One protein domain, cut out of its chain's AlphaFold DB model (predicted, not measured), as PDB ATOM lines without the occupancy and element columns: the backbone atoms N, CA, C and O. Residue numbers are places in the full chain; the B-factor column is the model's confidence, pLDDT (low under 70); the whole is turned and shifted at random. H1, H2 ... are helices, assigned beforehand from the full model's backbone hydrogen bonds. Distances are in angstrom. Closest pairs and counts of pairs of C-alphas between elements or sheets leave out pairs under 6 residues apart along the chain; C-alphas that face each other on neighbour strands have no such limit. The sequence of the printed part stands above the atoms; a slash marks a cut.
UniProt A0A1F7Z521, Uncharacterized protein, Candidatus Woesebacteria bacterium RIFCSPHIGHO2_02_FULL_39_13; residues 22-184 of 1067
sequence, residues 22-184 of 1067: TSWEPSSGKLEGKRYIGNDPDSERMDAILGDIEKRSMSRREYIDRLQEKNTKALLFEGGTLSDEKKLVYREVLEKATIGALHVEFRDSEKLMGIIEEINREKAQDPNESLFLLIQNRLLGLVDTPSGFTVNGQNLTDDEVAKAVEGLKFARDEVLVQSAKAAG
ATOM      1  N   THR A  22      46.953 -49.089  -9.051       42.62
ATOM      2  CA  THR A  22      46.789 -48.024  -8.060       42.62
ATOM      3  C   THR A  22      47.564 -48.361  -6.797       42.62
ATOM      4  O   THR A  22      47.344 -49.410  -6.213       42.62
ATOM      5  N   SER A  23      48.425 -47.458  -6.340       41.78
ATOM      6  CA  SER A  23      48.944 -47.444  -4.972       41.78
ATOM      7  C   SER A  23      48.752 -46.035  -4.426       41.78
ATOM      8  O   SER A  23      49.227 -45.078  -5.037       41.78
ATOM      9  N   TRP A  24      48.039 -45.903  -3.312       50.34
ATOM     10  CA  TRP A  24      47.998 -44.663  -2.540       50.34
ATOM     11  C   TRP A  24      49.251 -44.650  -1.664       50.34
ATOM     12  O   TRP A  24      49.385 -45.522  -0.810       50.34
ATOM     13  N   GLU A  25      50.203 -43.746  -1.913       45.97
ATOM     14  CA  GLU A  25      51.407 -43.617  -1.080       45.97
ATOM     15  C   GLU A  25      51.162 -42.600   0.050       45.97
ATOM     16  O   GLU A  25      51.138 -41.395  -0.211       45.97
ATOM     17  N   PRO A  26      51.021 -43.041   1.315       40.28
ATOM     18  CA  PRO A  26      50.742 -42.151   2.447       40.28
ATOM     19  C   PRO A  26      51.967 -41.317   2.851       40.28
ATOM     20  O   PRO A  26      51.845 -40.261   3.469       40.28
ATOM     21  N   SER A  27      53.168 -41.765   2.475       40.94
ATOM     22  CA  SER A  27      54.446 -41.206   2.929       40.94
ATOM     23  C   SER A  27      54.769 -39.813   2.376       40.94
ATOM     24  O   SER A  27      55.732 -39.196   2.829       40.94
ATOM     25  N   SER A  28      53.980 -39.293   1.428       44.34
ATOM     26  CA  SER A  28      54.197 -37.967   0.833       44.34
ATOM     27  C   SER A  28      53.259 -36.866   1.349       44.34
ATOM     28  O   SER A  28      53.426 -35.708   0.964       44.34
ATOM     29  N   GLY A  29      52.300 -37.188   2.230       44.38
ATOM     30  CA  GLY A  29      51.326 -36.211   2.740       44.38
ATOM     31  C   GLY A  29      50.392 -35.649   1.661       44.38
ATOM     32  O   GLY A  29      49.930 -34.516   1.789       44.38
ATOM     33  N   LYS A  30      50.177 -36.411   0.582       51.88
ATOM     34  CA  LYS A  30      49.266 -36.076  -0.508       51.88
ATOM     35  C   LYS A  30      48.405 -37.278  -0.887       51.88
ATOM     36  O   LYS A  30      48.928 -38.300  -1.328       51.88
ATOM     37  N   LEU A  31      47.089 -37.115  -0.818       52.34
ATOM     38  CA  LEU A  31      46.068 -38.007  -1.375       52.34
ATOM     39  C   LEU A  31      46.039 -37.937  -2.919       52.34
ATOM     40  O   LEU A  31      45.002 -37.675  -3.524       52.34
ATOM     41  N   GLU A  32      47.173 -38.152  -3.588       52.38
ATOM     42  CA  GLU A  32      47.239 -38.243  -5.053       52.38
ATOM     43  C   GLU A  32      47.139 -39.720  -5.488       52.38
ATOM     44  O   GLU A  32      48.132 -40.440  -5.580       52.38
ATOM     45  N   GLY A  33      45.916 -40.189  -5.755       54.12
ATOM     46  CA  GLY A  33      45.673 -41.478  -6.412       54.12
ATOM     47  C   GLY A  33      45.920 -41.396  -7.925       54.12
ATOM     48  O   GLY A  33      45.650 -40.374  -8.559       54.12
ATOM     49  N   LYS A  34      46.416 -42.475  -8.547       55.84
ATOM     50  CA  LYS A  34      46.488 -42.558 -10.018       55.84
ATOM     51  C   LYS A  34      45.069 -42.603 -10.594       55.84
ATOM     52  O   LYS A  34      44.301 -43.494 -10.246       55.84
ATOM     53  N   ARG A  35      44.743 -41.655 -11.477       59.16
ATOM     54  CA  ARG A  35      43.434 -41.562 -12.140       59.16
ATOM     55  C   ARG A  35      43.240 -42.712 -13.130       59.16
ATOM     56  O   ARG A  35      44.138 -42.978 -13.933       59.16
ATOM     57  N   TYR A  36      42.072 -43.351 -13.109       60.97
ATOM     58  CA  TYR A  36      41.698 -44.338 -14.127       60.97
ATOM     59  C   TYR A  36      41.337 -43.648 -15.447       60.97
ATOM     60  O   TYR A  36      41.572 -44.202 -16.521       60.97
ATOM     61  N   ILE A  37      40.803 -42.423 -15.370       60.50
ATOM     62  CA  ILE A  37      40.454 -41.571 -16.514       60.50
ATOM     63  C   ILE A  37      40.940 -40.140 -16.230       60.50
ATOM     64  O   ILE A  37      40.806 -39.637 -15.119       60.50
ATOM     65  N   GLY A  38      41.548 -39.474 -17.219       61.31
ATOM     66  CA  GLY A  38      42.000 -38.080 -17.077       61.31
ATOM     67  C   GLY A  38      40.861 -37.107 -16.723       61.31
ATOM     68  O   GLY A  38      39.712 -37.405 -17.007       61.31
ATOM     69  N   ASN A  39      41.206 -35.960 -16.118       75.31
ATOM     70  CA  ASN A  39      40.382 -34.794 -15.718       75.31
ATOM     71  C   ASN A  39      38.844 -34.903 -15.847       75.31
ATOM     72  O   ASN A  39      38.217 -34.085 -16.523       75.31
ATOM     73  N   ASP A  40      38.229 -35.887 -15.188       84.56
ATOM     74  CA  ASP A  40      36.775 -35.956 -15.064       84.56
ATOM     75  C   ASP A  40      36.310 -35.061 -13.895       84.56
ATOM     76  O   ASP A  40      36.877 -35.166 -12.801       84.56
ATOM     77  N   PRO A  41      35.293 -34.195 -14.077       81.69
ATOM     78  CA  PRO A  41      34.844 -33.265 -13.041       81.69
ATOM     79  C   PRO A  41      34.391 -33.925 -11.732       81.69
ATOM     80  O   PRO A  41      34.570 -33.333 -10.665       81.69
ATOM     81  N   ASP A  42      33.800 -35.122 -11.783       83.31
ATOM     82  CA  ASP A  42      33.332 -35.828 -10.588       83.31
ATOM     83  C   ASP A  42      34.516 -36.441  -9.825       83.31
ATOM     84  O   ASP A  42      34.561 -36.379  -8.592       83.31
ATOM     85  N   SER A  43      35.524 -36.944 -10.546       83.25
ATOM     86  CA  SER A  43      36.781 -37.405  -9.942       83.25
ATOM     87  C   SER A  43      37.604 -36.249  -9.353       83.25
ATOM     88  O   SER A  43      38.075 -36.342  -8.218       83.25
ATOM     89  N   GLU A  44      37.712 -35.120 -10.063       85.31
ATOM     90  CA  GLU A  44      38.391 -33.907  -9.579       85.31
ATOM     91  C   GLU A  44      37.730 -33.327  -8.330       85.31
ATOM     92  O   GLU A  44      38.405 -32.832  -7.425       85.31
ATOM     93  N   ARG A  45      36.402 -33.412  -8.251       85.31
ATOM     94  CA  ARG A  45      35.668 -32.998  -7.060       85.31
ATOM     95  C   ARG A  45      35.955 -33.906  -5.874       85.31
ATOM     96  O   ARG A  45      36.132 -33.398  -4.769       85.31
ATOM     97  N   MET A  46      36.034 -35.219  -6.087       88.56
ATOM     98  CA  MET A  46      36.447 -36.134  -5.023       88.56
ATOM     99  C   MET A  46      37.876 -35.856  -4.558       88.56
ATOM    100  O   MET A  46      38.110 -35.832  -3.353       88.56
ATOM    101  N   ASP A  47      38.799 -35.549  -5.473       85.88
ATOM    102  CA  ASP A  47      40.159 -35.117  -5.119       85.88
ATOM    103  C   ASP A  47      40.137 -33.834  -4.267       85.88
ATOM    104  O   ASP A  47      40.867 -33.721  -3.282       85.88
ATOM    105  N   ALA A  48      39.260 -32.877  -4.590       87.38
ATOM    106  CA  ALA A  48      39.093 -31.659  -3.799       87.38
ATOM    107  C   ALA A  48      38.521 -31.936  -2.396       87.38
ATOM    108  O   ALA A  48      38.980 -31.339  -1.422       87.38
ATOM    109  N   ILE A  49      37.548 -32.849  -2.270       87.31
ATOM    110  CA  ILE A  49      36.993 -33.264  -0.970       87.31
ATOM    111  C   ILE A  49      38.075 -33.946  -0.124       87.31
ATOM    112  O   ILE A  49      38.244 -33.589   1.041       87.31
ATOM    113  N   LEU A  50      38.834 -34.872  -0.712       87.56
ATOM    114  CA  LEU A  50      39.952 -35.549  -0.053       87.56
ATOM    115  C   LEU A  50      41.032 -34.553   0.395       87.56
ATOM    116  O   LEU A  50      41.448 -34.578   1.553       87.56
ATOM    117  N   GLY A  51      41.412 -33.606  -0.465       86.94
ATOM    118  CA  GLY A  51      42.364 -32.550  -0.113       86.94
ATOM    119  C   GLY A  51      41.859 -31.610   0.991       86.94
ATOM    120  O   GLY A  51      42.654 -31.082   1.770       86.94
ATOM    121  N   ASP A  52      40.548 -31.398   1.104       86.94
ATOM    122  CA  ASP A  52      39.962 -30.648   2.218       86.94
ATOM    123  C   ASP A  52      39.989 -31.453   3.521       86.94
ATOM    124  O   ASP A  52      40.300 -30.879   4.570       86.94
ATOM    125  N   ILE A  53      39.738 -32.766   3.456       87.62
ATOM    126  CA  ILE A  53      39.923 -33.667   4.598       87.62
ATOM    127  C   ILE A  53      41.383 -33.621   5.050       87.62
ATOM    128  O   ILE A  53      41.619 -33.484   6.238       87.62
ATOM    129  N   GLU A  54      42.384 -33.604   4.170       84.69
ATOM    130  CA  GLU A  54      43.787 -33.447   4.606       84.69
ATOM    131  C   GLU A  54      44.047 -32.118   5.318       84.69
ATOM    132  O   GLU A  54      44.738 -32.071   6.338       84.69
ATOM    133  N   LYS A  55      43.473 -31.021   4.818       88.06
ATOM    134  CA  LYS A  55      43.776 -29.667   5.306       88.06
ATOM    135  C   LYS A  55      43.070 -29.303   6.609       88.06
ATOM    136  O   LYS A  55      43.623 -28.525   7.384       88.06
ATOM    137  N   ARG A  56      41.860 -29.813   6.867       89.50
ATOM    138  CA  ARG A  56      41.067 -29.437   8.058       89.50
ATOM    139  C   ARG A  56      40.136 -30.541   8.534       89.50
ATOM    140  O   ARG A  56      39.626 -31.286   7.700       89.50
ATOM    141  N   SER A  57      39.922 -30.639   9.852       85.38
ATOM    142  CA  SER A  57      38.989 -31.616  10.442       85.38
ATOM    143  C   SER A  57      37.589 -31.411   9.869       85.38
ATOM    144  O   SER A  57      37.129 -30.274   9.756       85.38
ATOM    145  N   MET A  58      36.960 -32.508   9.454       92.38
ATOM    146  CA  MET A  58      35.653 -32.539   8.808       92.38
ATOM    147  C   MET A  58      34.775 -33.517   9.581       92.38
ATOM    148  O   MET A  58      35.214 -34.617   9.895       92.38
ATOM    149  N   SER A  59      33.547 -33.120   9.907       92.25
ATOM    150  CA  SER A  59      32.601 -34.011  10.597       92.25
ATOM    151  C   SER A  59      31.934 -34.999   9.630       92.25
ATOM    152  O   SER A  59      31.816 -34.695   8.442       92.25
ATOM    153  N   ARG A  60      31.394 -36.128  10.135       91.94
ATOM    154  CA  ARG A  60      30.571 -37.075   9.341       91.94
ATOM    155  C   ARG A  60      29.505 -36.353   8.519       91.94
ATOM    156  O   ARG A  60      29.367 -36.589   7.325       91.94
ATOM    157  N   ARG A  61      28.772 -35.440   9.162       89.81
ATOM    158  CA  ARG A  61      27.692 -34.678   8.526       89.81
ATOM    159  C   ARG A  61      28.213 -33.789   7.400       89.81
ATOM    160  O   ARG A  61      27.668 -33.830   6.309       89.81
ATOM    161  N   GLU A  62      29.288 -33.046   7.650       91.12
ATOM    162  CA  GLU A  62      29.901 -32.183   6.633       91.12
ATOM    163  C   GLU A  62      30.432 -32.991   5.438       91.12
ATOM    164  O   GLU A  62      30.299 -32.556   4.295       91.12
ATOM    165  N   TYR A  63      30.982 -34.184   5.683       93.88
ATOM    166  CA  TYR A  63      31.432 -35.086   4.626       93.88
ATOM    167  C   TYR A  63      30.270 -35.598   3.767       93.88
ATOM    168  O   TYR A  63      30.324 -35.515   2.539       93.88
ATOM    169  N   ILE A  64      29.188 -36.064   4.400       89.62
ATOM    170  CA  ILE A  64      27.979 -36.511   3.696       89.62
ATOM    171  C   ILE A  64      27.343 -35.362   2.907       89.62
ATOM    172  O   ILE A  64      27.005 -35.553   1.740       89.62
ATOM    173  N   ASP A  65      27.237 -34.163   3.488       88.88
ATOM    174  CA  ASP A  65      26.687 -32.983   2.806       88.88
ATOM    175  C   ASP A  65      27.487 -32.658   1.529       88.88
ATOM    176  O   ASP A  65      26.902 -32.327   0.495       88.88
ATOM    177  N   ARG A  66      28.815 -32.838   1.557       87.56
ATOM    178  CA  ARG A  66      29.678 -32.676   0.376       87.56
ATOM    179  C   ARG A  66      29.521 -33.785  -0.661       87.56
ATOM    180  O   ARG A  66      29.496 -33.489  -1.855       87.56
ATOM    181  N   LEU A  67      29.361 -35.040  -0.241       86.75
ATOM    182  CA  LEU A  67      29.034 -36.140  -1.160       86.75
ATOM    183  C   LEU A  67      27.656 -35.949  -1.821       86.75
ATOM    184  O   LEU A  67      27.434 -36.404  -2.944       86.75
ATOM    185  N   GLN A  68      26.737 -35.259  -1.142       81.62
ATOM    186  CA  GLN A  68      25.389 -34.962  -1.625       81.62
ATOM    187  C   GLN A  68      25.304 -33.742  -2.553       81.62
ATOM    188  O   GLN A  68      24.215 -33.409  -3.038       81.62
ATOM    189  N   GLU A  69      26.417 -33.082  -2.865       83.75
ATOM    190  CA  GLU A  69      26.401 -32.020  -3.856       83.75
ATOM    191  C   GLU A  69      26.047 -32.574  -5.253       83.75
ATOM    192  O   GLU A  69      26.470 -33.659  -5.654       83.75
ATOM    193  N   LYS A  70      25.251 -31.804  -6.009       76.25
ATOM    194  CA  LYS A  70      24.425 -32.254  -7.149       76.25
ATOM    195  C   LYS A  70      25.044 -33.303  -8.092       76.25
ATOM    196  O   LYS A  70      24.355 -34.247  -8.454       76.25
ATOM    197  N   ASN A  71      26.306 -33.159  -8.499       74.81
ATOM    198  CA  ASN A  71      26.906 -34.056  -9.498       74.81
ATOM    199  C   ASN A  71      27.404 -35.375  -8.883       74.81
ATOM    200  O   ASN A  71      27.079 -36.445  -9.393       74.81
ATOM    201  N   THR A  72      28.085 -35.319  -7.734       75.69
ATOM    202  CA  THR A  72      28.524 -36.514  -6.993       75.69
ATOM    203  C   THR A  72      27.328 -37.294  -6.466       75.69
ATOM    204  O   THR A  72      27.308 -38.521  -6.552       75.69
ATOM    205  N   LYS A  73      26.277 -36.590  -6.029       80.00
ATOM    206  CA  LYS A  73      25.005 -37.204  -5.648       80.00
ATOM    207  C   LYS A  73      24.341 -37.928  -6.811       80.00
ATOM    208  O   LYS A  73      23.928 -39.070  -6.640       80.00
ATOM    209  N   ALA A  74      24.266 -37.295  -7.980       77.12
ATOM    210  CA  ALA A  74      23.707 -37.929  -9.169       77.12
ATOM    211  C   ALA A  74      24.477 -39.204  -9.542       77.12
ATOM    212  O   ALA A  74      23.889 -40.257  -9.819       77.12
ATOM    213  N   LEU A  75      25.807 -39.129  -9.478       78.06
ATOM    214  CA  LEU A  75      26.677 -40.242  -9.815       78.06
ATOM    215  C   LEU A  75      26.618 -41.374  -8.780       78.06
ATOM    216  O   LEU A  75      26.505 -42.519  -9.194       78.06
ATOM    217  N   LEU A  76      26.624 -41.102  -7.473       77.06
ATOM    218  CA  LEU A  76      26.623 -42.129  -6.419       77.06
ATOM    219  C   LEU A  76      25.217 -42.612  -6.042       77.06
ATOM    220  O   LEU A  76      24.988 -43.817  -5.955       77.06
ATOM    221  N   PHE A  77      24.247 -41.705  -5.922       77.62
ATOM    222  CA  PHE A  77      22.999 -41.950  -5.193       77.62
ATOM    223  C   PHE A  77      21.693 -41.793  -5.999       77.62
ATOM    224  O   PHE A  77      20.626 -42.055  -5.450       77.62
ATOM    225  N   GLU A  78      21.725 -41.417  -7.283       75.69
ATOM    226  CA  GLU A  78      20.491 -41.239  -8.088       75.69
ATOM    227  C   GLU A  78      20.199 -42.383  -9.082       75.69
ATOM    228  O   GLU A  78      19.251 -42.306  -9.857       75.69
ATOM    229  N   GLY A  79      20.979 -43.471  -9.059       63.16
ATOM    230  CA  GLY A  79      20.607 -44.743  -9.705       63.16
ATOM    231  C   GLY A  79      20.552 -44.783 -11.237       63.16
ATOM    232  O   GLY A  79      20.144 -45.790 -11.808       63.16
ATOM    233  N   GLY A  80      20.961 -43.714 -11.924       68.38
ATOM    234  CA  GLY A  80      20.893 -43.628 -13.385       68.38
ATOM    235  C   GLY A  80      21.834 -44.583 -14.134       68.38
ATOM    236  O   GLY A  80      22.888 -44.985 -13.626       68.38
ATOM    237  N   THR A  81      21.461 -44.900 -15.380       63.72
ATOM    238  CA  THR A  81      22.272 -45.682 -16.323       63.72
ATOM    239  C   THR A  81      23.561 -44.950 -16.693       63.72
ATOM    240  O   THR A  81      23.513 -43.799 -17.126       63.72
ATOM    241  N   LEU A  82      24.718 -45.605 -16.538       69.12
ATOM    242  CA  LEU A  82      26.024 -45.038 -16.875       69.12
ATOM    243  C   LEU A  82      26.561 -45.640 -18.177       69.12
ATOM    244  O   LEU A  82      26.458 -46.846 -18.405       69.12
ATOM    245  N   SER A  83      27.170 -44.798 -19.016       74.25
ATOM    246  CA  SER A  83      28.007 -45.259 -20.130       74.25
ATOM    247  C   SER A  83      29.249 -45.986 -19.601       74.25
ATOM    248  O   SER A  83      29.638 -45.782 -18.453       74.25
ATOM    249  N   ASP A  84      29.909 -46.802 -20.427       69.62
ATOM    250  CA  ASP A  84      31.092 -47.567 -19.995       69.62
ATOM    251  C   ASP A  84      32.242 -46.670 -19.502       69.62
ATOM    252  O   ASP A  84      32.878 -46.977 -18.496       69.62
ATOM    253  N   GLU A  85      32.434 -45.504 -20.123       71.69
ATOM    254  CA  GLU A  85      33.361 -44.471 -19.641       71.69
ATOM    255  C   GLU A  85      32.958 -43.954 -18.250       71.69
ATOM    256  O   GLU A  85      33.784 -43.883 -17.339       71.69
ATOM    257  N   LYS A  86      31.664 -43.678 -18.031       77.31
ATOM    258  CA  LYS A  86      31.149 -43.247 -16.724       77.31
ATOM    259  C   LYS A  86      31.181 -44.346 -15.665       77.31
ATOM    260  O   LYS A  86      31.212 -44.011 -14.488       77.31
ATOM    261  N   LYS A  87      31.197 -45.634 -16.029       76.00
ATOM    262  CA  LYS A  87      31.361 -46.743 -15.066       76.00
ATOM    263  C   LYS A  87      32.761 -46.763 -14.454       76.00
ATOM    264  O   LYS A  87      32.903 -47.050 -13.268       76.00
ATOM    265  N   LEU A  88      33.783 -46.439 -15.243       76.38
ATOM    266  CA  LEU A  88      35.161 -46.321 -14.761       76.38
ATOM    267  C   LEU A  88      35.326 -45.101 -13.841       76.38
ATOM    268  O   LEU A  88      35.884 -45.241 -12.755       76.38
ATOM    269  N   VAL A  89      34.755 -43.949 -14.218       80.44
ATOM    270  CA  VAL A  89      34.693 -42.757 -13.347       80.44
ATOM    271  C   VAL A  89      33.933 -43.067 -12.058       80.44
ATOM    272  O   VAL A  89      34.392 -42.745 -10.968       80.44
ATOM    273  N   TYR A  90      32.791 -43.745 -12.166       83.44
ATOM    274  CA  TYR A  90      31.980 -44.156 -11.025       83.44
ATOM    275  C   TYR A  90      32.757 -45.032 -10.043       83.44
ATOM    276  O   TYR A  90      32.692 -44.799  -8.839       83.44
ATOM    277  N   ARG A  91      33.512 -46.015 -10.548       82.38
ATOM    278  CA  ARG A  91      34.373 -46.862  -9.720       82.38
ATOM    279  C   ARG A  91      35.397 -46.023  -8.962       82.38
ATOM    280  O   ARG A  91      35.486 -46.142  -7.749       82.38
ATOM    281  N   GLU A  92      36.108 -45.142  -9.660       84.56
ATOM    282  CA  GLU A  92      37.100 -44.259  -9.042       84.56
ATOM    283  C   GLU A  92      36.474 -43.352  -7.967       84.56
ATOM    284  O   GLU A  92      37.008 -43.227  -6.866       84.56
ATOM    285  N   VAL A  93      35.312 -42.760  -8.252       85.69
ATOM    286  CA  VAL A  93      34.575 -41.897  -7.317       85.69
ATOM    287  C   VAL A  93      34.079 -42.681  -6.098       85.69
ATOM    288  O   VAL A  93      34.200 -42.186  -4.979       85.69
ATOM    289  N   LEU A  94      33.572 -43.905  -6.280       86.75
ATOM    290  CA  LEU A  94      33.112 -44.773  -5.190       86.75
ATOM    291  C   LEU A  94      34.274 -45.219  -4.289       86.75
ATOM    292  O   LEU A  94      34.149 -45.176  -3.062       86.75
ATOM    293  N   GLU A  95      35.410 -45.600  -4.879       88.38
ATOM    294  CA  GLU A  95      36.626 -45.962  -4.142       88.38
ATOM    295  C   GLU A  95      37.127 -44.759  -3.314       88.38
ATOM    296  O   GLU A  95      37.299 -44.872  -2.097       88.38
ATOM    297  N   LYS A  96      37.247 -43.572  -3.930       89.06
ATOM    298  CA  LYS A  96      37.647 -42.329  -3.241       89.06
ATOM    299  C   LYS A  96      36.672 -41.916  -2.142       89.06
ATOM    300  O   LYS A  96      37.109 -41.500  -1.072       89.06
ATOM    301  N   ALA A  97      35.365 -42.040  -2.373       88.56
ATOM    302  CA  ALA A  97      34.352 -41.698  -1.376       88.56
ATOM    303  C   ALA A  97      34.387 -42.649  -0.170       88.56
ATOM    304  O   ALA A  97      34.167 -42.232   0.969       88.56
ATOM    305  N   THR A  98      34.705 -43.923  -0.394       89.75
ATOM    306  CA  THR A  98      34.838 -44.910   0.685       89.75
ATOM    307  C   THR A  98      36.102 -44.648   1.510       89.75
ATOM    308  O   THR A  98      36.044 -44.623   2.738       89.75
ATOM    309  N   ILE A  99      37.232 -44.362   0.854       90.44
ATOM    310  CA  ILE A  99      38.492 -43.994   1.523       90.44
ATOM    311  C   ILE A  99      38.329 -42.678   2.298       90.44
ATOM    312  O   ILE A  99      38.721 -42.599   3.460       90.44
ATOM    313  N   GLY A 100      37.689 -41.666   1.707       90.69
ATOM    314  CA  GLY A 100      37.419 -40.390   2.371       90.69
ATOM    315  C   GLY A 100      36.595 -40.544   3.652       90.69
ATOM    316  O   GLY A 100      36.894 -39.884   4.644       90.69
ATOM    317  N   ALA A 101      35.632 -41.474   3.678       91.56
ATOM    318  CA  ALA A 101      34.859 -41.786   4.881       91.56
ATOM    319  C   ALA A 101      35.743 -42.346   6.006       91.56
ATOM    320  O   ALA A 101      35.619 -41.920   7.150       91.56
ATOM    321  N   LEU A 102      36.675 -43.248   5.682       92.88
ATOM    322  CA  LEU A 102      37.633 -43.772   6.660       92.88
ATOM    323  C   LEU A 102      38.595 -42.684   7.151       92.88
ATOM    324  O   LEU A 102      38.878 -42.609   8.343       92.88
ATOM    325  N   HIS A 103      39.061 -41.803   6.262       91.50
ATOM    326  CA  HIS A 103      39.930 -40.685   6.637       91.50
ATOM    327  C   HIS A 103      39.248 -39.699   7.589       91.50
ATOM    328  O   HIS A 103      39.899 -39.209   8.507       91.50
ATOM    329  N   VAL A 104      37.955 -39.415   7.403       92.12
ATOM    330  CA  VAL A 104      37.172 -38.580   8.333       92.12
ATOM    331  C   VAL A 104      37.190 -39.166   9.747       92.12
ATOM    332  O   VAL A 104      37.324 -38.425  10.717       92.12
ATOM    333  N   GLU A 105      37.123 -40.489   9.857       92.38
ATOM    334  CA  GLU A 105      37.009 -41.199  11.133       92.38
ATOM    335  C   GLU A 105      38.359 -41.446  11.809       92.38
ATOM    336  O   GLU A 105      38.471 -41.390  13.033       92.38
ATOM    337  N   PHE A 106      39.398 -41.726  11.024       93.19
ATOM    338  CA  PHE A 106      40.682 -42.206  11.541       93.19
ATOM    339  C   PHE A 106      41.763 -41.139  11.614       93.19
ATOM    340  O   PHE A 106      42.831 -41.408  12.159       93.19
ATOM    341  N   ARG A 107      41.495 -39.925  11.124       86.31
ATOM    342  CA  ARG A 107      42.482 -38.843  11.027       86.31
ATOM    343  C   ARG A 107      43.312 -38.629  12.291       86.31
ATOM    344  O   ARG A 107      44.514 -38.408  12.196       86.31
ATOM    345  N   ASP A 108      42.665 -38.651  13.450       85.25
ATOM    346  CA  ASP A 108      43.304 -38.308  14.721       85.25
ATOM    347  C   ASP A 108      44.057 -39.499  15.351       85.25
ATOM    348  O   ASP A 108      44.503 -39.415  16.495       85.25
ATOM    349  N   SER A 109      44.203 -40.620  14.630       89.44
ATOM    350  CA  SER A 109      44.942 -41.802  15.080       89.44
ATOM    351  C   SER A 109      45.814 -42.386  13.969       89.44
ATOM    352  O   SER A 109      45.341 -43.040  13.043       89.44
ATOM    353  N   GLU A 110      47.129 -42.225  14.121       87.56
ATOM    354  CA  GLU A 110      48.141 -42.798  13.224       87.56
ATOM    355  C   GLU A 110      48.008 -44.325  13.092       87.56
ATOM    356  O   GLU A 110      48.169 -44.878  12.005       87.56
ATOM    357  N   LYS A 111      47.634 -45.018  14.175       88.62
ATOM    358  CA  LYS A 111      47.406 -46.465  14.125       88.62
ATOM    359  C   LYS A 111      46.188 -46.830  13.288       88.62
ATOM    360  O   LYS A 111      46.259 -47.773  12.512       88.62
ATOM    361  N   LEU A 112      45.081 -46.096  13.415       89.31
ATOM    362  CA  LEU A 112      43.878 -46.363  12.622       89.31
ATOM    363  C   LEU A 112      44.071 -46.005  11.149       89.31
ATOM    364  O   LEU A 112      43.555 -46.702  10.278       89.31
ATOM    365  N   MET A 113      44.886 -44.990  10.859       91.19
ATOM    366  CA  MET A 113      45.325 -44.696   9.496       91.19
ATOM    367  C   MET A 113      46.030 -45.894   8.845       91.19
ATOM    368  O   MET A 113      45.814 -46.146   7.662       91.19
ATOM    369  N   GLY A 114      46.760 -46.705   9.615       89.62
ATOM    370  CA  GLY A 114      47.345 -47.953   9.117       89.62
ATOM    371  C   GLY A 114      46.318 -48.969   8.590       89.62
ATOM    372  O   GLY A 114      46.635 -49.729   7.679       89.62
ATOM    373  N   ILE A 115      45.062 -48.948   9.062       90.19
ATOM    374  CA  ILE A 115      43.986 -49.801   8.515       90.19
ATOM    375  C   ILE A 115      43.662 -49.373   7.081       90.19
ATOM    376  O   ILE A 115      43.463 -50.214   6.206       90.19
ATOM    377  N   ILE A 116      43.648 -48.062   6.823       92.88
ATOM    378  CA  ILE A 116      43.435 -47.508   5.480       92.88
ATOM    379  C   ILE A 116      44.594 -47.907   4.565       92.88
ATOM    380  O   ILE A 116      44.370 -48.304   3.424       92.88
ATOM    381  N   GLU A 117      45.831 -47.851   5.066       89.00
ATOM    382  CA  GLU A 117      47.017 -48.272   4.314       89.00
ATOM    383  C   GLU A 117      46.975 -49.754   3.942       89.00
ATOM    384  O   GLU A 117      47.320 -50.112   2.818       89.00
ATOM    385  N   GLU A 118      46.548 -50.616   4.863       90.44
ATOM    386  CA  GLU A 118      46.380 -52.044   4.602       90.44
ATOM    387  C   GLU A 118      45.291 -52.312   3.558       90.44
ATOM    388  O   GLU A 118      45.555 -53.038   2.600       90.44
ATOM    389  N   ILE A 119      44.113 -51.685   3.683       89.88
ATOM    390  CA  ILE A 119      43.023 -51.812   2.698       89.88
ATOM    391  C   ILE A 119      43.495 -51.341   1.317       89.88
ATOM    392  O   ILE A 119      43.291 -52.031   0.318       89.88
ATOM    393  N   ASN A 120      44.182 -50.197   1.252       86.38
ATOM    394  CA  ASN A 120      44.741 -49.674   0.008       86.38
ATOM    395  C   ASN A 120      45.810 -50.600  -0.577       86.38
ATOM    396  O   ASN A 120      45.873 -50.760  -1.794       86.38
ATOM    397  N   ARG A 121      46.648 -51.214   0.263       88.50
ATOM    398  CA  ARG A 121      47.684 -52.162  -0.165       88.50
ATOM    399  C   ARG A 121      47.072 -53.444  -0.722       88.50
ATOM    400  O   ARG A 121      47.524 -53.905  -1.764       88.50
ATOM    401  N   GLU A 122      46.054 -53.994  -0.067       87.12
ATOM    402  CA  GLU A 122      45.337 -55.185  -0.540       87.12
ATOM    403  C   GLU A 122      44.611 -54.895  -1.859       87.12
ATOM    404  O   GLU A 122      44.795 -55.628  -2.829       87.12
ATOM    405  N   LYS A 123      43.914 -53.757  -1.960       84.56
ATOM    406  CA  LYS A 123      43.281 -53.305  -3.210       84.56
ATOM    407  C   LYS A 123      44.300 -53.015  -4.323       84.56
ATOM    408  O   LYS A 123      44.008 -53.205  -5.497       84.56
ATOM    409  N   ALA A 124      45.504 -52.555  -3.985       82.31
ATOM    410  CA  ALA A 124      46.586 -52.354  -4.949       82.31
ATOM    411  C   ALA A 124      47.140 -53.681  -5.493       82.31
ATOM    412  O   ALA A 124      47.491 -53.771  -6.672       82.31
ATOM    413  N   GLN A 125      47.250 -54.687  -4.620       84.25
ATOM    414  CA  GLN A 125      47.728 -56.026  -4.964       84.25
ATOM    415  C   GLN A 125      46.704 -56.793  -5.800       84.25
ATOM    416  O   GLN A 125      47.092 -57.457  -6.761       84.25
ATOM    417  N   ASP A 126      45.418 -56.649  -5.478       82.56
ATOM    418  CA  ASP A 126      44.315 -57.162  -6.280       82.56
ATOM    419  C   ASP A 126      43.277 -56.061  -6.552       82.56
ATOM    420  O   ASP A 126      42.346 -55.854  -5.767       82.56
ATOM    421  N   PRO A 127      43.390 -55.358  -7.697       78.44
ATOM    422  CA  PRO A 127      42.437 -54.321  -8.075       78.44
ATOM    423  C   PRO A 127      40.996 -54.826  -8.151       78.44
ATOM    424  O   PRO A 127      40.070 -54.030  -7.990       78.44
ATOM    425  N   ASN A 128      40.784 -56.117  -8.417       77.75
ATOM    426  CA  ASN A 128      39.451 -56.698  -8.528       77.75
ATOM    427  C   ASN A 128      38.872 -57.108  -7.175       77.75
ATOM    428  O   ASN A 128      37.685 -57.400  -7.115       77.75
ATOM    429  N   GLU A 129      39.641 -57.084  -6.093       80.94
ATOM    430  CA  GLU A 129      39.104 -57.380  -4.771       80.94
ATOM    431  C   GLU A 129      38.059 -56.323  -4.373       80.94
ATOM    432  O   GLU A 129      38.239 -55.126  -4.611       80.94
ATOM    433  N   SER A 130      36.931 -56.747  -3.803       82.25
ATOM    434  CA  SER A 130      35.839 -55.837  -3.439       82.25
ATOM    435  C   SER A 130      36.202 -55.027  -2.194       82.25
ATOM    436  O   SER A 130      36.477 -55.597  -1.141       82.25
ATOM    437  N   LEU A 131      36.116 -53.692  -2.260       82.12
ATOM    438  CA  LEU A 131      36.295 -52.821  -1.091       82.12
ATOM    439  C   LEU A 131      35.314 -53.162   0.031       82.12
ATOM    440  O   LEU A 131      35.665 -53.071   1.204       82.12
ATOM    441  N   PHE A 132      34.097 -53.583  -0.325       81.38
ATOM    442  CA  PHE A 132      33.121 -54.042   0.653       81.38
ATOM    443  C   PHE A 132      33.635 -55.267   1.413       81.38
ATOM    444  O   PHE A 132      33.575 -55.280   2.639       81.38
ATOM    445  N   LEU A 133      34.185 -56.263   0.708       78.75
ATOM    446  CA  LEU A 133      34.737 -57.466   1.335       78.75
ATOM    447  C   LEU A 133      35.982 -57.150   2.169       78.75
ATOM    448  O   LEU A 133      36.089 -57.638   3.290       78.75
ATOM    449  N   LEU A 134      36.873 -56.279   1.688       86.38
ATOM    450  CA  LEU A 134      38.043 -55.830   2.451       86.38
ATOM    451  C   LEU A 134      37.640 -55.166   3.776       86.38
ATOM    452  O   LEU A 134      38.136 -55.542   4.841       86.38
ATOM    453  N   ILE A 135      36.691 -54.224   3.729       82.31
ATOM    454  CA  ILE A 135      36.169 -53.536   4.919       82.31
ATOM    455  C   ILE A 135      35.443 -54.519   5.844       82.31
ATOM    456  O   ILE A 135      35.659 -54.497   7.057       82.31
ATOM    457  N   GLN A 136      34.625 -55.413   5.288       78.19
ATOM    458  CA  GLN A 136      33.902 -56.430   6.049       78.19
ATOM    459  C   GLN A 136      34.864 -57.393   6.761       78.19
ATOM    460  O   GLN A 136      34.678 -57.683   7.939       78.19
ATOM    461  N   ASN A 137      35.931 -57.834   6.095       82.62
ATOM    462  CA  ASN A 137      36.947 -58.706   6.681       82.62
ATOM    463  C   ASN A 137      37.695 -58.017   7.831       82.62
ATOM    464  O   ASN A 137      37.956 -58.638   8.860       82.62
ATOM    465  N   ARG A 138      37.998 -56.719   7.694       86.31
ATOM    466  CA  ARG A 138      38.619 -55.926   8.768       86.31
ATOM    467  C   ARG A 138      37.682 -55.718   9.957       86.31
ATOM    468  O   ARG A 138      38.120 -55.876  11.094       86.31
ATOM    469  N   LEU A 139      36.395 -55.458   9.711       71.69
ATOM    470  CA  LEU A 139      35.368 -55.429  10.760       71.69
ATOM    471  C   LEU A 139      35.301 -56.756  11.521       71.69
ATOM    472  O   LEU A 139      35.290 -56.749  12.749       71.69
ATOM    473  N   LEU A 140      35.302 -57.883  10.805       70.88
ATOM    474  CA  LEU A 140      35.293 -59.212  11.415       70.88
ATOM    475  C   LEU A 140      36.550 -59.452  12.262       70.88
ATOM    476  O   LEU A 140      36.431 -59.908  13.392       70.88
ATOM    477  N   GLY A 141      37.738 -59.075  11.779       73.69
ATOM    478  CA  GLY A 141      38.988 -59.215  12.538       73.69
ATOM    479  C   GLY A 141      39.031 -58.395  13.836       73.69
ATOM    480  O   GLY A 141      39.506 -58.887  14.864       73.69
ATOM    481  N   LEU A 142      38.501 -57.168  13.807       74.00
ATOM    482  CA  LEU A 142      38.405 -56.291  14.980       74.00
ATOM    483  C   LEU A 142      37.401 -56.806  16.019       74.00
ATOM    484  O   LEU A 142      37.643 -56.675  17.216       74.00
ATOM    485  N   VAL A 143      36.289 -57.397  15.570       61.62
ATOM    486  CA  VAL A 143      35.263 -57.978  16.451       61.62
ATOM    487  C   VAL A 143      35.717 -59.325  17.026       61.62
ATOM    488  O   VAL A 143      35.491 -59.585  18.207       61.62
ATOM    489  N   ASP A 144      36.388 -60.156  16.224       58.59
ATOM    490  CA  ASP A 144      36.831 -61.500  16.617       58.59
ATOM    491  C   ASP A 144      38.007 -61.460  17.613       58.59
ATOM    492  O   ASP A 144      38.080 -62.297  18.515       58.59
ATOM    493  N   THR A 145      38.937 -60.503  17.475       64.38
ATOM    494  CA  THR A 145      40.141 -60.402  18.330       64.38
ATOM    495  C   THR A 145      40.518 -58.956  18.695       64.38
ATOM    496  O   THR A 145      41.577 -58.482  18.277       64.38
ATOM    497  N   PRO A 146      39.724 -58.254  19.530       63.72
ATOM    498  CA  PRO A 146      39.924 -56.831  19.827       63.72
ATOM    499  C   PRO A 146      41.329 -56.513  20.363       63.72
ATOM    500  O   PRO A 146      42.023 -55.645  19.848       63.72
ATOM    501  N   SER A 147      41.797 -57.290  21.347       64.88
ATOM    502  CA  SER A 147      43.074 -57.067  22.041       64.88
ATOM    503  C   SER A 147      44.313 -57.563  21.281       64.88
ATOM    504  O   SER A 147      45.437 -57.363  21.740       64.88
ATOM    505  N   GLY A 148      44.118 -58.274  20.165       71.00
ATOM    506  CA  GLY A 148      45.182 -58.861  19.343       71.00
ATOM    507  C   GLY A 148      45.244 -58.297  17.927       71.00
ATOM    508  O   GLY A 148      46.094 -58.719  17.144       71.00
ATOM    509  N   PHE A 149      44.349 -57.368  17.585       77.81
ATOM    510  CA  PHE A 149      44.335 -56.740  16.278       77.81
ATOM    511  C   PHE A 149      45.504 -55.753  16.175       77.81
ATOM    512  O   PHE A 149      45.495 -54.666  16.761       77.81
ATOM    513  N   THR A 150      46.542 -56.172  15.453       82.12
ATOM    514  CA  THR A 150      47.708 -55.339  15.174       82.12
ATOM    515  C   THR A 150      47.515 -54.598  13.869       82.12
ATOM    516  O   THR A 150      47.292 -55.235  12.842       82.12
ATOM    517  N   VAL A 151      47.718 -53.288  13.892       83.88
ATOM    518  CA  VAL A 151      47.841 -52.474  12.684       83.88
ATOM    519  C   VAL A 151      49.282 -52.008  12.583       83.88
ATOM    520  O   VAL A 151      49.826 -51.468  13.548       83.88
ATOM    521  N   ASN A 152      49.937 -52.280  11.451       82.69
ATOM    522  CA  ASN A 152      51.366 -51.981  11.268       82.69
ATOM    523  C   ASN A 152      52.258 -52.513  12.423       82.69
ATOM    524  O   ASN A 152      53.247 -51.895  12.818       82.69
ATOM    525  N   GLY A 153      51.903 -53.677  12.983       82.81
ATOM    526  CA  GLY A 153      52.645 -54.326  14.073       82.81
ATOM    527  C   GLY A 153      52.413 -53.742  15.473       82.81
ATOM    528  O   GLY A 153      53.091 -54.153  16.413       82.81
ATOM    529  N   GLN A 154      51.465 -52.815  15.638       83.69
ATOM    530  CA  GLN A 154      51.080 -52.255  16.934       83.69
ATOM    531  C   GLN A 154      49.650 -52.649  17.298       83.69
ATOM    532  O   GLN A 154      48.751 -52.544  16.469       83.69
ATOM    533  N   ASN A 155      49.421 -53.055  18.549       88.62
ATOM    534  CA  ASN A 155      48.069 -53.318  19.044       88.62
ATOM    535  C   ASN A 155      47.277 -52.010  19.177       88.62
ATOM    536  O   ASN A 155      47.800 -50.991  19.659       88.62
ATOM    537  N   LEU A 156      46.008 -52.068  18.787       85.75
ATOM    538  CA  LEU A 156      45.038 -51.021  19.082       85.75
ATOM    539  C   LEU A 156      44.624 -51.083  20.560       85.75
ATOM    540  O   LEU A 156      44.563 -52.159  21.155       85.75
ATOM    541  N   THR A 157      44.368 -49.927  21.165       88.81
ATOM    542  CA  THR A 157      43.667 -49.848  22.456       88.81
ATOM    543  C   THR A 157      42.174 -50.119  22.272       88.81
ATOM    544  O   THR A 157      41.660 -50.019  21.162       88.81
ATOM    545  N   ASP A 158      41.444 -50.404  23.351       81.19
ATOM    546  CA  ASP A 158      39.995 -50.652  23.274       81.19
ATOM    547  C   ASP A 158      39.224 -49.457  22.675       81.19
ATOM    548  O   ASP A 158      38.339 -49.641  21.838       81.19
ATOM    549  N   ASP A 159      39.622 -48.226  23.018       84.75
ATOM    550  CA  ASP A 159      39.072 -46.999  22.429       84.75
ATOM    551  C   ASP A 159      39.391 -46.883  20.930       84.75
ATOM    552  O   ASP A 159      38.559 -46.429  20.139       84.75
ATOM    553  N   GLU A 160      40.596 -47.287  20.517       87.69
ATOM    554  CA  GLU A 160      40.995 -47.325  19.107       87.69
ATOM    555  C   GLU A 160      40.213 -48.405  18.349       87.69
ATOM    556  O   GLU A 160      39.760 -48.142  17.240       87.69
ATOM    557  N   VAL A 161      39.972 -49.578  18.944       83.25
ATOM    558  CA  VAL A 161      39.137 -50.639  18.358       83.25
ATOM    559  C   VAL A 161      37.697 -50.165  18.187       83.25
ATOM    560  O   VAL A 161      37.121 -50.341  17.113       83.25
ATOM    561  N   ALA A 162      37.113 -49.523  19.200       79.31
ATOM    562  CA  ALA A 162      35.760 -48.977  19.112       79.31
ATOM    563  C   ALA A 162      35.649 -47.946  17.975       79.31
ATOM    564  O   ALA A 162      34.751 -48.044  17.133       79.31
ATOM    565  N   LYS A 163      36.615 -47.021  17.884       85.62
ATOM    566  CA  LYS A 163      36.703 -46.049  16.783       85.62
ATOM    567  C   LYS A 163      36.906 -46.720  15.424       85.62
ATOM    568  O   LYS A 163      36.252 -46.328  14.462       85.62
ATOM    569  N   ALA A 164      37.750 -47.749  15.339       84.88
ATOM    570  CA  ALA A 164      37.978 -48.522  14.118       84.88
ATOM    571  C   ALA A 164      36.682 -49.162  13.604       84.88
ATOM    572  O   ALA A 164      36.356 -49.065  12.419       84.88
ATOM    573  N   VAL A 165      35.916 -49.781  14.506       81.44
ATOM    574  CA  VAL A 165      34.630 -50.412  14.187       81.44
ATOM    575  C   VAL A 165      33.619 -49.377  13.707       81.44
ATOM    576  O   VAL A 165      32.942 -49.613  12.704       81.44
ATOM    577  N   GLU A 166      33.510 -48.233  14.384       83.56
ATOM    578  CA  GLU A 166      32.615 -47.162  13.948       83.56
ATOM    579  C   GLU A 166      32.991 -46.616  12.569       83.56
ATOM    580  O   GLU A 166      32.116 -46.482  11.712       83.56
ATOM    581  N   GLY A 167      34.278 -46.361  12.323       86.25
ATOM    582  CA  GLY A 167      34.708 -45.783  11.056       86.25
ATOM    583  C   GLY A 167      34.557 -46.733   9.870       86.25
ATOM    584  O   GLY A 167      34.069 -46.335   8.811       86.25
ATOM    585  N   LEU A 168      34.868 -48.018  10.060       88.19
ATOM    586  CA  LEU A 168      34.633 -49.042   9.039       88.19
ATOM    587  C   LEU A 168      33.134 -49.238   8.757       88.19
ATOM    588  O   LEU A 168      32.749 -49.389   7.596       88.19
ATOM    589  N   LYS A 169      32.271 -49.189   9.785       81.38
ATOM    590  CA  LYS A 169      30.809 -49.222   9.599       81.38
ATOM    591  C   LYS A 169      30.306 -48.002   8.841       81.38
ATOM    592  O   LYS A 169      29.496 -48.167   7.939       81.38
ATOM    593  N   PHE A 170      30.802 -46.808   9.156       90.12
ATOM    594  CA  PHE A 170      30.434 -45.588   8.441       90.12
ATOM    595  C   PHE A 170      30.766 -45.694   6.945       90.12
ATOM    596  O   PHE A 170      29.889 -45.494   6.104       90.12
ATOM    597  N   ALA A 171      31.989 -46.106   6.599       87.81
ATOM    598  CA  ALA A 171      32.389 -46.302   5.204       87.81
ATOM    599  C   ALA A 171      31.544 -47.373   4.485       87.81
ATOM    600  O   ALA A 171      31.152 -47.194   3.329       87.81
ATOM    601  N   ARG A 172      31.218 -48.477   5.169       87.94
ATOM    602  CA  ARG A 172      30.397 -49.560   4.612       87.94
ATOM    603  C   ARG A 172      28.932 -49.151   4.427       87.94
ATOM    604  O   ARG A 172      28.386 -49.281   3.334       87.94
ATOM    605  N   ASP A 173      28.289 -48.674   5.484       78.69
ATOM    606  CA  ASP A 173      26.833 -48.538   5.541       78.69
ATOM    607  C   ASP A 173      26.350 -47.232   4.901       78.69
ATOM    608  O   ASP A 173      25.331 -47.234   4.207       78.69
ATOM    609  N   GLU A 174      27.092 -46.133   5.065       84.19
ATOM    610  CA  GLU A 174      26.672 -44.813   4.572       84.19
ATOM    611  C   GLU A 174      27.153 -44.517   3.149       84.19
ATOM    612  O   GLU A 174      26.482 -43.790   2.416       84.19
ATOM    613  N   VAL A 175      28.276 -45.101   2.715       84.56
ATOM    614  CA  VAL A 175      28.802 -44.879   1.358       84.56
ATOM    615  C   VAL A 175      28.487 -46.060   0.444       84.56
ATOM    616  O   VAL A 175      27.749 -45.895  -0.533       84.56
ATOM    617  N   LEU A 176      28.995 -47.257   0.751       80.50
ATOM    618  CA  LEU A 176      28.874 -48.418  -0.141       80.50
ATOM    619  C   LEU A 176      27.426 -48.928  -0.248       80.50
ATOM    620  O   LEU A 176      26.898 -49.048  -1.357       80.50
ATOM    621  N   VAL A 177      26.752 -49.166   0.881       73.50
ATOM    622  CA  VAL A 177      25.380 -49.711   0.898       73.50
ATOM    623  C   VAL A 177      24.358 -48.712   0.350       73.50
ATOM    624  O   VAL A 177      23.446 -49.113  -0.377       73.50
ATOM    625  N   GLN A 178      24.486 -47.415   0.637       76.75
ATOM    626  CA  GLN A 178      23.576 -46.411   0.065       76.75
ATOM    627  C   GLN A 178      23.775 -46.256  -1.446       76.75
ATOM    628  O   GLN A 178      22.790 -46.191  -2.185       76.75
ATOM    629  N   SER A 179      25.022 -46.286  -1.927       78.56
ATOM    630  CA  SER A 179      25.310 -46.278  -3.368       78.56
ATOM    631  C   SER A 179      24.747 -47.526  -4.060       78.56
ATOM    632  O   SER A 179      24.196 -47.435  -5.157       78.56
ATOM    633  N   ALA A 180      24.808 -48.689  -3.402       71.94
ATOM    634  CA  ALA A 180      24.198 -49.933  -3.877       71.94
ATOM    635  C   ALA A 180      22.661 -49.851  -3.940       71.94
ATOM    636  O   ALA A 180      22.050 -50.216  -4.946       71.94
ATOM    637  N   LYS A 181      22.013 -49.324  -2.894       69.50
ATOM    638  CA  LYS A 181      20.553 -49.110  -2.877       69.50
ATOM    639  C   LYS A 181      20.113 -48.193  -4.009       69.50
ATOM    640  O   LYS A 181      19.167 -48.518  -4.723       69.50
ATOM    641  N   ALA A 182      20.817 -47.081  -4.185       72.00
ATOM    642  CA  ALA A 182      20.564 -46.135  -5.256       72.00
ATOM    643  C   ALA A 182      20.732 -46.763  -6.640       72.00
ATOM    644  O   ALA A 182      19.892 -46.556  -7.507       72.00
ATOM    645  N   ALA A 183      21.778 -47.566  -6.836       66.81
ATOM    646  CA  ALA A 183      22.011 -48.291  -8.080       66.81
ATOM    647  C   ALA A 183      20.970 -49.394  -8.360       66.81
ATOM    648  O   ALA A 183      21.012 -49.991  -9.430       66.81
ATOM    649  N   GLY A 184      20.039 -49.658  -7.435       60.75
ATOM    650  CA  GLY A 184      18.995 -50.666  -7.604       60.75
ATOM    651  C   GLY A 184      19.480 -52.097  -7.383       60.75
ATOM    652  O   GLY A 184      18.789 -53.026  -7.771       60.75
TER     653      GLY A 184
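Overview. This is residues 22 to 184 of the 1067 residues of an uncharacterized protein of Candidatus Woesebacteria bacterium RIFCSPHIGHO2_02_FULL_39_13 (UniProt A0A1F7Z521). Two helical hairpins, H6 with H7 and H4 with H5, pack together with H4 in the middle, and H1 packs on H4 on the side away from H7. Short H2 packs along part of H4, and short H3 crosses at one end, where H4 and H1 begin and H7 ends. The printed part has 163 residues with seven named helices, H1 to H7 in order along the chain, and no named strand; its class is all helix. It is compact, with a radius of gyration of the C-alphas of 15.4 A, and rounded, spanning 46 by 34 by 32 A.

Along the chain. Find C-alpha 158 at (39.995, -50.652, 23.274); from there the longest helix, H7, runs 34.8 A to C-alpha 182 at (20.564, -46.135, -5.256). H4, residues 84 to 106, runs 33.4 A from C-alpha 84 at (31.092, -47.567, -19.995). H5 is residues 110 to 125, 22.5 A; H6 is residues 131 to 144, 19.7 A. H1, residues 41 to 55, spans 20.7 A. Look for the short helices H2 at residues 60 to 67 and H3 at residues 70 to 77.

Arrangement. Start at the hub, H4, which touches five other helices. It touches H7 at a shallow tilt of 25 degrees, opposite ways; their closest C-alphas, of Glu 105 and Gly 167, are 5.1 A apart. H4, H5 and H7 form a bundle, helices set lengthwise beside each other. H4 and H5 are a hairpin, closest at the C-alphas of Phe 106 and Leu 112, 5.4 A. H6 and H7 are another, closest at those of Leu 139 and Val 165, 6.1 A. H6 also touches H5, at the C-alphas of Leu 134 and Ile 119, 6.4 A. H1 touches H4 the same way at a shallow 12 degrees, closest at the C-alphas of Ser 43 and Val 93, 5.7 A. H2 touches residues 97 to 105 of H4, closest at the C-alphas of Arg 60 and Val 104, 6.8 A. H3 is about perpendicular to H7, at 82 degrees, and touches its residues 178 to 182, closest at the C-alphas of Phe 77 and Ala 182, 4.8 A. H1 and H7 are apart. In H1, H2, H3, H4 and H6 every O i to N i+4 pair is within hydrogen-bond range; in H5 10 of 12 are, in H7 18 of 21.

Size, cuts and confidence. The C-alphas farthest apart, of Ser 83 and Ser 147, are 46.3 A apart. The printed part has no cut. The link from H6 to H7, 13 residues, is long. Look for pLDDT under 70 in 30 residues, among them 22 to 38 and 143 to 147; the mean of the printed part is 79.0.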